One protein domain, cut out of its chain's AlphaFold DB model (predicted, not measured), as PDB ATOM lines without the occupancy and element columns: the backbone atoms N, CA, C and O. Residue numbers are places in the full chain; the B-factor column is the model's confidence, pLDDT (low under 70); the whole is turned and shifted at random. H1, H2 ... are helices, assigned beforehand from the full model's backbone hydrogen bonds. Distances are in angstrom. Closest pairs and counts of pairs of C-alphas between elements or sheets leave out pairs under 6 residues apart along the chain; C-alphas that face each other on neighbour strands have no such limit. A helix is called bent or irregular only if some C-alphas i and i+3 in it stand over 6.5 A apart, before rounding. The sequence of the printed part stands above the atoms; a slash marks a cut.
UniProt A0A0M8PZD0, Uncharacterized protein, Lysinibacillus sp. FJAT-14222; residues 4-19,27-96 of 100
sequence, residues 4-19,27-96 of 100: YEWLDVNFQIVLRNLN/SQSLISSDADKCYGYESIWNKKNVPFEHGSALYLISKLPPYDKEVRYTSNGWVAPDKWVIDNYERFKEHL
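What this domain is: This is residues 4 to 19 and 27 to 96 of the 100 residues of an uncharacterized protein of Lysinibacillus sp. FJAT-14222 (UniProt A0A0M8PZD0). One short helix, H4, makes the core, with H1, H2 and H6 packed round it at crossing angles and the small H3 near its first end. Beyond the last end of H4 come the four-residue H5 and a loop, residues 72 to 80, whose Asn 76 lies at the far tip of the longest axis. The printed part has 86 residues with six named helices, H1 to H6 in order along the chain, and no named strand; the class is all helix, with 63 residues in named helices. The whole is compact, with a radius of gyration of the C-alphas of 12.0 A, and spans 35 by 29 by 26 A.

How they stand to each other: H1, residues 4 to 17, touches the hub H4, residues 52 to 61, at a steep tilt of 51 degrees, the same way; their closest C-alphas, of Phe 11 and Ala 57, are 6.4 A apart. H1 also touches H2, residues 27 to 40, closest at the C-alphas of Gln 12 and Ser 27, 6.6 A apart. H2 touches H4 at a steep tilt of 55 degrees, opposite ways, with the C-alphas of Cys 38 and Ser 56 closest at 5.7 A. H3, residues 42 to 47, touches H4, closest at the C-alphas of Glu 42 and Phe 52, 5.7 A apart. H6, residues 81 to 95, is about perpendicular to H4 at 81 degrees and touches it, closest at the C-alphas of Leu 58 and Val 85, 5.9 A apart. H5, residues 68 to 71, only just touches H6, at residues 81 to 84 alone, with 3 pairs of C-alphas within 8 A; the closest, of Val 71 and Pro 81, are 6.5 A apart. H2 and H6 are apart. The helix packing is mostly crossed: no touching pair given a tilt is at a shallow one. In H3 and H4 every O i to N i+4 pair is within hydrogen-bond range, against 8 of 10 in H1, 5 of 10 in H2 and 7 of 11 in H6; H5 is too short for such a pair.

Where its parts are: H1 begins at C-alpha 4, (38.748, 52.288, -30.541), and measures 19.3 A; H2 measures 20.7 A, H4 14.1 A and H6 18.8 A, the last ending at C-alpha 95, (41.385, 33.962, -30.508). H1, H2 and H6 are irregular: C-alphas 9 and 12 are 7.4 A apart, 33 and 36 7.5 A, and 91 and 94 7.6 A.

The domain as a whole: The C-alphas farthest apart, of Glu 5 and Asn 76, are 35.5 A apart. Residues 20 to 26 are cut out, with 13.7 A between C-alphas 19 and 27. Of the links that are printed whole, none is long. The mean pLDDT of the printed part is 95.8, and no printed residue is under 70.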
ATOM      1  N   TYR A   4      40.047  52.250 -31.218       94.31
ATOM      2  CA  TYR A   4      38.748  52.288 -30.541       94.31
ATOM      3  C   TYR A   4      37.655  51.672 -31.408       94.31
ATOM      4  O   TYR A   4      36.937  50.797 -30.940       94.31
ATOM      5  N   GLU A   5      37.592  52.045 -32.687       94.88
ATOM      6  CA  GLU A   5      36.640  51.461 -33.637       94.88
ATOM      7  C   GLU A   5      36.834  49.939 -33.755       94.88
ATOM      8  O   GLU A   5      35.860  49.186 -33.737       94.88
ATOM      9  N   TRP A   6      38.088  49.465 -33.812       96.69
ATOM     10  CA  TRP A   6      38.367  48.029 -33.848       96.69
ATOM     11  C   TRP A   6      37.895  47.346 -32.560       96.69
ATOM     12  O   TRP A   6      37.241  46.307 -32.636       96.69
ATOM     13  N   LEU A   7      38.186  47.915 -31.384       97.19
ATOM     14  CA  LEU A   7      37.779  47.360 -30.089       97.19
ATOM     15  C   LEU A   7      36.256  47.345 -29.920       97.19
ATOM     16  O   LEU A   7      35.718  46.347 -29.442       97.19
ATOM     17  N   ASP A   8      35.555  48.390 -30.350       95.44
ATOM     18  CA  ASP A   8      34.094  48.467 -30.269       95.44
ATOM     19  C   ASP A   8      33.416  47.348 -31.062       95.44
ATOM     20  O   ASP A   8      32.441  46.753 -30.597       95.44
ATOM     21  N   VAL A   9      33.970  47.015 -32.229       94.81
ATOM     22  CA  VAL A   9      33.472  45.929 -33.080       94.81
ATOM     23  C   VAL A   9      33.900  44.554 -32.551       94.81
ATOM     24  O   VAL A   9      33.105  43.613 -32.542       94.81
ATOM     25  N   ASN A  10      35.150  44.416 -32.104       97.38
ATOM     26  CA  ASN A  10      35.789  43.108 -31.944       97.38
ATOM     27  C   ASN A  10      35.975  42.651 -30.497       97.38
ATOM     28  O   ASN A  10      36.068  41.447 -30.256       97.38
ATOM     29  N   PHE A  11      36.017  43.542 -29.505       97.50
ATOM     30  CA  PHE A  11      36.408  43.147 -28.147       97.50
ATOM     31  C   PHE A  11      35.418  42.163 -27.512       97.50
ATOM     32  O   PHE A  11      35.819  41.205 -26.855       97.50
ATOM     33  N   GLN A  12      34.119  42.300 -27.794       97.75
ATOM     34  CA  GLN A  12      33.132  41.302 -27.365       97.75
ATOM     35  C   GLN A  12      33.345  39.932 -28.023       97.75
ATOM     36  O   GLN A  12      33.053  38.910 -27.408       97.75
ATOM     37  N   ILE A  13      33.841  39.890 -29.263       97.31
ATOM     38  CA  ILE A  13      34.182  38.638 -29.953       97.31
ATOM     39  C   ILE A  13      35.388  37.994 -29.265       97.31
ATOM     40  O   ILE A  13      35.340  36.807 -28.955       97.31
ATOM     41  N   VAL A  14      36.417  38.784 -28.938       97.88
ATOM     42  CA  VAL A  14      37.586  38.318 -28.173       97.88
ATOM     43  C   VAL A  14      37.155  37.704 -26.838       97.88
ATOM     44  O   VAL A  14      37.554  36.585 -26.522       97.88
ATOM     45  N   LEU A  15      36.284  38.381 -26.081       98.12
ATOM     46  CA  LEU A  15      35.764  37.857 -24.812       98.12
ATOM     47  C   LEU A  15      35.036  36.517 -24.991       98.12
ATOM     48  O   LEU A  15      35.282  35.585 -24.226       98.12
ATOM     49  N   ARG A  16      34.194  36.376 -26.024       98.00
ATOM     50  CA  ARG A  16      33.519  35.101 -26.334       98.00
ATOM     51  C   ARG A  16      34.516  33.993 -26.673       98.00
ATOM     52  O   ARG A  16      34.399  32.899 -26.132       98.00
ATOM     53  N   ASN A  17      35.516  34.285 -27.506       97.88
ATOM     54  CA  ASN A  17      36.539  33.318 -27.918       97.88
ATOM     55  C   ASN A  17      37.374  32.796 -26.739       97.88
ATOM     56  O   ASN A  17      37.889  31.680 -26.800       97.88
ATOM     57  N   LEU A  18      37.488  33.585 -25.667       97.38
ATOM     58  CA  LEU A  18      38.194  33.233 -24.433       97.38
ATOM     59  C   LEU A  18      37.279  32.687 -23.329       97.38
ATOM     60  O   LEU A  18      37.747  32.463 -22.214       97.38
ATOM     61  N   ASN A  19      35.993  32.458 -23.621       97.62
ATOM     62  CA  ASN A  19      34.970  32.049 -22.652       97.62
ATOM     63  C   ASN A  19      34.778  33.027 -21.475       97.62
ATOM     64  O   ASN A  19      34.371  32.616 -20.395       97.62
ATOM     65  N   SER A  27      32.280  45.443 -21.308       96.06
ATOM     66  CA  SER A  27      33.303  45.612 -22.353       96.06
ATOM     67  C   SER A  27      33.497  47.077 -22.770       96.06
ATOM     68  O   SER A  27      34.625  47.553 -22.838       96.06
ATOM     69  N   GLN A  28      32.405  47.818 -22.957       96.94
ATOM     70  CA  GLN A  28      32.427  49.240 -23.316       96.94
ATOM     71  C   GLN A  28      33.006  50.132 -22.205       96.94
ATOM     72  O   GLN A  28      33.804  51.037 -22.463       96.94
ATOM     73  N   SER A  29      32.673  49.839 -20.946       96.50
ATOM     74  CA  SER A  29      33.247  50.539 -19.791       96.50
ATOM     75  C   SER A  29      34.750  50.290 -19.661       96.50
ATOM     76  O   SER A  29      35.492  51.203 -19.308       96.50
ATOM     77  N   LEU A  30      35.220  49.078 -19.975       95.88
ATOM     78  CA  LEU A  30      36.649  48.752 -19.990       95.88
ATOM     79  C   LEU A  30      37.392  49.523 -21.082       95.88
ATOM     80  O   LEU A  30      38.413  50.142 -20.794       95.88
ATOM     81  N   ILE A  31      36.870  49.529 -22.312       97.69
ATOM     82  CA  ILE A  31      37.477  50.253 -23.440       97.69
ATOM     83  C   ILE A  31      37.598  51.742 -23.098       97.69
ATOM     84  O   ILE A  31      38.696  52.295 -23.114       97.69
ATOM     85  N   SER A  32      36.489  52.378 -22.715       96.69
ATOM     86  CA  SER A  32      36.457  53.811 -22.386       96.69
ATOM     87  C   SER A  32      37.352  54.203 -21.207       96.69
ATOM     88  O   SER A  32      37.899  55.303 -21.207       96.69
ATOM     89  N   SER A  33      37.527  53.320 -20.219       95.50
ATOM     90  CA  SER A  33      38.307  53.627 -19.012       95.50
ATOM     91  C   SER A  33      39.806  53.378 -19.161       95.50
ATOM     92  O   SER A  33      40.589  53.873 -18.346       95.50
ATOM     93  N   ASP A  34      40.219  52.540 -20.115       95.88
ATOM     94  CA  ASP A  34      41.570  51.979 -20.112       95.88
ATOM     95  C   ASP A  34      42.270  51.865 -21.466       95.88
ATOM     96  O   ASP A  34      43.490  51.694 -21.464       95.88
ATOM     97  N   ALA A  35      41.567  51.974 -22.597       95.69
ATOM     98  CA  ALA A  35      42.205  51.871 -23.912       95.69
ATOM     99  C   ALA A  35      43.173  53.035 -24.200       95.69
ATOM    100  O   ALA A  35      44.137  52.862 -24.943       95.69
ATOM    101  N   ASP A  36      42.985  54.194 -23.563       96.25
ATOM    102  CA  ASP A  36      43.876  55.356 -23.681       96.25
ATOM    103  C   ASP A  36      45.304  55.039 -23.201       96.25
ATOM    104  O   ASP A  36      46.293  55.508 -23.766       96.25
ATOM    105  N   LYS A  37      45.426  54.168 -22.194       95.62
ATOM    106  CA  LYS A  37      46.716  53.753 -21.630       95.62
ATOM    107  C   LYS A  37      47.536  52.923 -22.617       95.62
ATOM    108  O   LYS A  37      48.762  52.901 -22.511       95.62
ATOM    109  N   CYS A  38      46.888  52.275 -23.587       97.19
ATOM    110  CA  CYS A  38      47.552  51.429 -24.573       97.19
ATOM    111  C   CYS A  38      48.522  52.215 -25.459       97.19
ATOM    112  O   CYS A  38      49.569  51.681 -25.813       97.19
ATOM    113  N   TYR A  39      48.247  53.491 -25.758       96.50
ATOM    114  CA  TYR A  39      49.135  54.319 -26.588       96.50
ATOM    115  C   TYR A  39      50.553  54.449 -26.009       96.50
ATOM    116  O   TYR A  39      51.518  54.582 -26.758       96.50
ATOM    117  N   GLY A  40      50.714  54.323 -24.685       96.94
ATOM    118  CA  GLY A  40      52.034  54.268 -24.048       96.94
ATOM    119  C   GLY A  40      52.867  53.036 -24.430       96.94
ATOM    120  O   GLY A  40      54.086  53.044 -24.260       96.94
ATOM    121  N   TYR A  41      52.234  51.990 -24.966       97.38
ATOM    122  CA  TYR A  41      52.847  50.703 -25.301       97.38
ATOM    123  C   TYR A  41      52.902  50.414 -26.809       97.38
ATOM    124  O   TYR A  41      53.549  49.453 -27.227       97.38
ATOM    125  N   GLU A  42      52.292  51.254 -27.650       97.19
ATOM    126  CA  GLU A  42      52.204  51.041 -29.102       97.19
ATOM    127  C   GLU A  42      53.576  50.772 -29.740       97.19
ATOM    128  O   GLU A  42      53.778  49.775 -30.435       97.19
ATOM    129  N   SER A  43      54.565  51.626 -29.450       97.75
ATOM    130  CA  SER A  43      55.903  51.499 -30.037       97.75
ATOM    131  C   SER A  43      56.595  50.184 -29.658       97.75
ATOM    132  O   SER A  43      57.303  49.605 -30.486       97.75
ATOM    133  N   ILE A  44      56.421  49.703 -28.421       98.06
ATOM    134  CA  ILE A  44      57.087  48.477 -27.961       98.06
ATOM    135  C   ILE A  44      56.398  47.226 -28.511       98.06
ATOM    136  O   ILE A  44      57.090  46.300 -28.937       98.06
ATOM    137  N   TRP A  45      55.068  47.222 -28.588       98.19
ATOM    138  CA  TRP A  45      54.295  46.138 -29.191       98.19
ATOM    139  C   TRP A  45      54.588  45.997 -30.682       98.19
ATOM    140  O   TRP A  45      54.966  44.910 -31.126       98.19
ATOM    141  N   ASN A  46      54.581  47.106 -31.427       97.06
ATOM    142  CA  ASN A  46      54.896  47.099 -32.856       97.06
ATOM    143  C   ASN A  46      56.316  46.570 -33.130       97.06
ATOM    144  O   ASN A  46      56.506  45.733 -34.010       97.06
ATOM    145  N   LYS A  47      57.321  46.959 -32.327       98.12
ATOM    146  CA  LYS A  47      58.699  46.424 -32.429       98.12
ATOM    147  C   LYS A  47      58.804  44.919 -32.161       98.12
ATOM    148  O   LYS A  47      59.812  44.307 -32.511       98.12
ATOM    149  N   LYS A  48      57.807  44.334 -31.500       98.06
ATOM    150  CA  LYS A  48      57.720  42.904 -31.181       98.06
ATOM    151  C   LYS A  48      56.705  42.163 -32.053       98.06
ATOM    152  O   LYS A  48      56.421  41.007 -31.767       98.06
ATOM    153  N   ASN A  49      56.224  42.787 -33.132       97.19
ATOM    154  CA  ASN A  49      55.222  42.235 -34.049       97.19
ATOM    155  C   ASN A  49      53.875  41.916 -33.380       97.19
ATOM    156  O   ASN A  49      53.160  41.019 -33.824       97.19
ATOM    157  N   VAL A  50      53.524  42.656 -32.328       98.12
ATOM    158  CA  VAL A  50      52.178  42.653 -31.754       98.12
ATOM    159  C   VAL A  50      51.440  43.859 -32.336       98.12
ATOM    160  O   VAL A  50      51.811  44.988 -32.010       98.12
ATOM    161  N   PRO A  51      50.431  43.658 -33.202       97.12
ATOM    162  CA  PRO A  51      49.628  44.757 -33.717       97.12
ATOM    163  C   PRO A  51      48.942  45.527 -32.590       97.12
ATOM    164  O   PRO A  51      48.553  44.940 -31.576       97.12
ATOM    165  N   PHE A  52      48.766  46.831 -32.766       97.25
ATOM    166  CA  PHE A  52      48.316  47.703 -31.689       97.25
ATOM    167  C   PHE A  52      46.900  47.372 -31.186       97.25
ATOM    168  O   PHE A  52      46.655  47.366 -29.978       97.25
ATOM    169  N   GLU A  53      45.987  47.002 -32.083       97.75
ATOM    170  CA  GLU A  53      44.621  46.570 -31.771       97.75
ATOM    171  C   GLU A  53      44.614  45.297 -30.922       97.75
ATOM    172  O   GLU A  53      43.945  45.218 -29.890       97.75
ATOM    173  N   HIS A  54      45.422  44.318 -31.324       98.25
ATOM    174  CA  HIS A  54      45.588  43.068 -30.595       98.25
ATOM    175  C   HIS A  54      46.214  43.294 -29.223       98.25
ATOM    176  O   HIS A  54      45.716  42.771 -28.225       98.25
ATOM    177  N   GLY A  55      47.281  44.094 -29.158       98.19
ATOM    178  CA  GLY A  55      47.926  44.445 -27.900       98.19
ATOM    179  C   GLY A  55      46.961  45.147 -26.947       98.19
ATOM    180  O   GLY A  55      46.890  44.796 -25.770       98.19
ATOM    181  N   SER A  56      46.139  46.056 -27.473       98.25
ATOM    182  CA  SER A  56      45.110  46.758 -26.707       98.25
ATOM    183  C   SER A  56      44.037  45.810 -26.176       98.25
ATOM    184  O   SER A  56      43.691  45.880 -24.998       98.25
ATOM    185  N   ALA A  57      43.554  44.872 -26.998       98.31
ATOM    186  CA  ALA A  57      42.612  43.853 -26.546       98.31
ATOM    187  C   ALA A  57      43.212  43.006 -25.415       98.31
ATOM    188  O   ALA A  57      42.585  42.855 -24.368       98.31
ATOM    189  N   LEU A  58      44.446  42.515 -25.575       98.31
ATOM    190  CA  LEU A  58      45.119  41.715 -24.548       98.31
ATOM    191  C   LEU A  58      45.398  42.501 -23.268       98.31
ATOM    192  O   LEU A  58      45.238  41.953 -22.182       98.31
ATOM    193  N   TYR A  59      45.743  43.783 -23.365       98.38
ATOM    194  CA  TYR A  59      45.883  44.653 -22.199       98.38
ATOM    195  C   TYR A  59      44.570  44.764 -21.404       98.38
ATOM    196  O   TYR A  59      44.578  44.691 -20.173       98.38
ATOM    197  N   LEU A  60      43.429  44.893 -22.091       98.06
ATOM    198  CA  LEU A  60      42.120  44.888 -21.434       98.06
ATOM    199  C   LEU A  60      41.806  43.515 -20.818       98.06
ATOM    200  O   LEU A  60      41.333  43.459 -19.686       98.06
ATOM    201  N   ILE A  61      42.131  42.412 -21.503       97.31
ATOM    202  CA  ILE A  61      41.998  41.049 -20.957       97.31
ATOM    203  C   ILE A  61      42.846  40.863 -19.694       97.31
ATOM    204  O   ILE A  61      42.380  40.269 -18.727       97.31
ATOM    205  N   SER A  62      44.052  41.431 -19.650       96.88
ATOM    206  CA  SER A  62      44.971  41.331 -18.509       96.88
ATOM    207  C   SER A  62      44.438  41.986 -17.220       96.88
ATOM    208  O   SER A  62      45.075  41.908 -16.165       96.88
ATOM    209  N   LYS A  63      43.304  42.692 -17.293       95.12
ATOM    210  CA  LYS A  63      42.593  43.293 -16.157       95.12
ATOM    211  C   LYS A  63      41.438  42.433 -15.644       95.12
ATOM    212  O   LYS A  63      40.875  42.776 -14.607       95.12
ATOM    213  N   LEU A  64      41.078  41.366 -16.353       96.19
ATOM    214  CA  LEU A  64      39.911  40.538 -16.063       96.19
ATOM    215  C   LEU A  64      40.331  39.185 -15.487       96.19
ATOM    216  O   LEU A  64      41.317  38.609 -15.951       96.19
ATOM    217  N   PRO A  65      39.579  38.626 -14.526       95.19
ATOM    218  CA  PRO A  65      39.727  37.232 -14.141       95.19
ATOM    219  C   PRO A  65      39.573  36.280 -15.341       95.19
ATOM    220  O   PRO A  65      38.701  36.504 -16.179       95.19
ATOM    221  N   PRO A  66      40.378  35.204 -15.426       95.25
ATOM    222  CA  PRO A  66      41.429  34.820 -14.479       95.25
ATOM    223  C   PRO A  66      42.794  35.489 -14.737       95.25
ATOM    224  O   PRO A  66      43.728  35.258 -13.971       95.25
ATOM    225  N   TYR A  67      42.934  36.268 -15.811       96.19
ATOM    226  CA  TYR A  67      44.215  36.796 -16.300       96.19
ATOM    227  C   TYR A  67      44.766  37.957 -15.466       96.19
ATOM    228  O   TYR A  67      45.972  38.191 -15.440       96.19
ATOM    229  N   ASP A  68      43.916  38.638 -14.701       95.06
ATOM    230  CA  ASP A  68      44.332  39.609 -13.688       95.06
ATOM    231  C   ASP A  68      45.299  39.015 -12.646       95.06
ATOM    232  O   ASP A  68      46.163  39.729 -12.133       95.06
ATOM    233  N   LYS A  69      45.235  37.703 -12.387       94.50
ATOM    234  CA  LYS A  69      46.173  36.964 -11.522       94.50
ATOM    235  C   LYS A  69      47.541  36.726 -12.155       94.50
ATOM    236  O   LYS A  69      48.488  36.429 -11.434       94.50
ATOM    237  N   GLU A  70      47.658  36.869 -13.472       94.81
ATOM    238  CA  GLU A  70      48.934  36.784 -14.189       94.81
ATOM    239  C   GLU A  70      49.648  38.149 -14.265       94.81
ATOM    240  O   GLU A  70      50.835  38.198 -14.584       94.81
ATOM    241  N   VAL A  71      48.949  39.250 -13.939       93.94
ATOM    242  CA  VAL A  71      49.484  40.621 -14.052       93.94
ATOM    243  C   VAL A  71      49.427  41.408 -12.746       93.94
ATOM    244  O   VAL A  71      50.453  41.874 -12.248       93.94
ATOM    245  N   ARG A  72      48.225  41.575 -12.189       88.62
ATOM    246  CA  ARG A  72      47.939  42.490 -11.075       88.62
ATOM    247  C   ARG A  72      48.016  41.809  -9.717       88.62
ATOM    248  O   ARG A  72      48.538  42.391  -8.773       88.62
ATOM    249  N   TYR A  73      47.492  40.590  -9.631       87.50
ATOM    250  CA  TYR A  73      47.322  39.847  -8.380       87.50
ATOM    251  C   TYR A  73      48.242  38.624  -8.302       87.50
ATOM    252  O   TYR A  73      47.843  37.569  -7.808       87.50
ATOM    253  N   THR A  74      49.467  38.742  -8.823       85.81
ATOM    254  CA  THR A  74      50.430  37.632  -8.805       85.81
ATOM    255  C   THR A  74      51.086  37.491  -7.426       85.81
ATOM    256  O   THR A  74      51.266  38.475  -6.704       85.81
ATOM    257  N   SER A  75      51.503  36.273  -7.061       82.00
ATOM    258  CA  SER A  75      52.221  36.011  -5.801       82.00
ATOM    259  C   SER A  75      53.636  36.599  -5.763       82.00
ATOM    260  O   SER A  75      54.195  36.759  -4.682       82.00
ATOM    261  N   ASN A  76      54.211  36.924  -6.925       80.56
ATOM    262  CA  ASN A  76      55.585  37.415  -7.075       80.56
ATOM    263  C   ASN A  76      55.644  38.923  -7.388       80.56
ATOM    264  O   ASN A  76      56.700  39.435  -7.757       80.56
ATOM    265  N   GLY A  77      54.524  39.636  -7.234       82.12
ATOM    266  CA  GLY A  77      54.422  41.075  -7.474       82.12
ATOM    267  C   GLY A  77      53.849  41.445  -8.845       82.12
ATOM    268  O   GLY A  77      53.371  40.605  -9.604       82.12
ATOM    269  N   TRP A  78      53.845  42.740  -9.142       85.94
ATOM    270  CA  TRP A  78      53.260  43.291 -10.364       85.94
ATOM    271  C   TRP A  78      54.062  42.898 -11.615       85.94
ATOM    272  O   TRP A  78      55.261  43.171 -11.690       85.94
ATOM    273  N   VAL A  79      53.397  42.323 -12.622       92.56
ATOM    274  CA  VAL A  79      53.979  42.129 -13.961       92.56
ATOM    275  C   VAL A  79      53.614  43.327 -14.830       92.56
ATOM    276  O   VAL A  79      52.469  43.770 -14.855       92.56
ATOM    277  N   ALA A  80      54.593  43.864 -15.556       93.94
ATOM    278  CA  ALA A  80      54.357  44.972 -16.471       93.94
ATOM    279  C   ALA A  80      53.383  44.538 -17.596       93.94
ATOM    280  O   ALA A  80      53.658  43.535 -18.267       93.94
ATOM    281  N   PRO A  81      52.247  45.234 -17.808       93.00
ATOM    282  CA  PRO A  81      51.228  44.797 -18.766       93.00
ATOM    283  C   PRO A  81      51.733  44.703 -20.206       93.00
ATOM    284  O   PRO A  81      51.361  43.785 -20.927       93.00
ATOM    285  N   ASP A  82      52.619  45.609 -20.617       96.81
ATOM    286  CA  ASP A  82      53.251  45.588 -21.935       96.81
ATOM    287  C   ASP A  82      54.051  44.303 -22.156       96.81
ATOM    288  O   ASP A  82      53.912  43.662 -23.200       96.81
ATOM    289  N   LYS A  83      54.823  43.891 -21.144       96.88
ATOM    290  CA  LYS A  83      55.568  42.634 -21.158       96.88
ATOM    291  C   LYS A  83      54.635  41.428 -21.191       96.88
ATOM    292  O   LYS A  83      54.862  40.532 -21.996       96.88
ATOM    293  N   TRP A  84      53.588  41.408 -20.364       97.62
ATOM    294  CA  TRP A  84      52.633  40.294 -20.351       97.62
ATOM    295  C   TRP A  84      51.944  40.122 -21.710       97.62
ATOM    296  O   TRP A  84      51.834  38.994 -22.190       97.62
ATOM    297  N   VAL A  85      51.552  41.226 -22.358       98.38
ATOM    298  CA  VAL A  85      50.976  41.217 -23.712       98.38
ATOM    299  C   VAL A  85      51.944  40.593 -24.717       98.38
ATOM    300  O   VAL A  85      51.545  39.708 -25.467       98.38
ATOM    301  N   ILE A  86      53.216  41.006 -24.713       98.50
ATOM    302  CA  ILE A  86      54.241  40.457 -25.617       98.50
ATOM    303  C   ILE A  86      54.450  38.961 -25.363       98.50
ATOM    304  O   ILE A  86      54.428  38.169 -26.302       98.50
ATOM    305  N   ASP A  87      54.631  38.576 -24.099       97.94
ATOM    306  CA  ASP A  87      54.953  37.200 -23.715       97.94
ATOM    307  C   ASP A  87      53.786  36.230 -23.994       97.94
ATOM    308  O   ASP A  87      54.014  35.043 -24.224       97.94
ATOM    309  N   ASN A  88      52.541  36.721 -24.002       98.00
ATOM    310  CA  ASN A  88      51.347  35.903 -24.216       98.00
ATOM    311  C   ASN A  88      50.710  36.067 -25.601       98.00
ATOM    312  O   ASN A  88      49.723  35.389 -25.887       98.00
ATOM    313  N   TYR A  89      51.233  36.922 -26.480       98.31
ATOM    314  CA  TYR A  89      50.584  37.184 -27.765       98.31
ATOM    315  C   TYR A  89      50.372  35.904 -28.583       98.31
ATOM    316  O   TYR A  89      49.264  35.636 -29.041       98.31
ATOM    317  N   GLU A  90      51.392  35.049 -28.669       97.75
ATOM    318  CA  GLU A  90      51.314  33.772 -29.388       97.75
ATOM    319  C   GLU A  90      50.269  32.808 -28.810       97.75
ATOM    320  O   GLU A  90      49.649  32.062 -29.563       97.75
ATOM    321  N   ARG A  91      50.029  32.858 -27.493       97.25
ATOM    322  CA  ARG A  91      48.990  32.068 -26.812       97.25
ATOM    323  C   ARG A  91      47.587  32.529 -27.203       97.25
ATOM    324  O   ARG A  91      46.680  31.708 -27.263       97.25
ATOM    325  N   PHE A  92      47.398  33.826 -27.442       97.69
ATOM    326  CA  PHE A  92      46.076  34.403 -27.680       97.69
ATOM    327  C   PHE A  92      45.761  34.703 -29.144       97.69
ATOM    328  O   PHE A  92      44.586  34.856 -29.468       97.69
ATOM    329  N   LYS A  93      46.760  34.783 -30.031       96.62
ATOM    330  CA  LYS A  93      46.594  35.281 -31.409       96.62
ATOM    331  C   LYS A  93      45.493  34.581 -32.208       96.62
ATOM    332  O   LYS A  93      44.844  35.223 -33.022       96.62
ATOM    333  N   GLU A  94      45.251  33.293 -31.966       96.44
ATOM    334  CA  GLU A  94      44.223  32.513 -32.673       96.44
ATOM    335  C   GLU A  94      42.794  32.845 -32.215       96.44
ATOM    336  O   GLU A  94      41.829  32.565 -32.922       96.44
ATOM    337  N   HIS A  95      42.654  33.485 -31.054       96.62
ATOM    338  CA  HIS A  95      41.385  33.962 -30.508       96.62
ATOM    339  C   HIS A  95      41.083  35.417 -30.895       96.62
ATOM    340  O   HIS A  95      40.012  35.928 -30.555       96.62
ATOM    341  N   LEU A  96      42.006  36.092 -31.585       97.06
ATOM    342  CA  LEU A  96      41.874  37.487 -31.987       97.06
ATOM    343  C   LEU A  96      41.340  37.583 -33.430       97.06
ATOM    344  O   LEU A  96      41.836  36.880 -34.314       97.06
TER     345      LEU A  96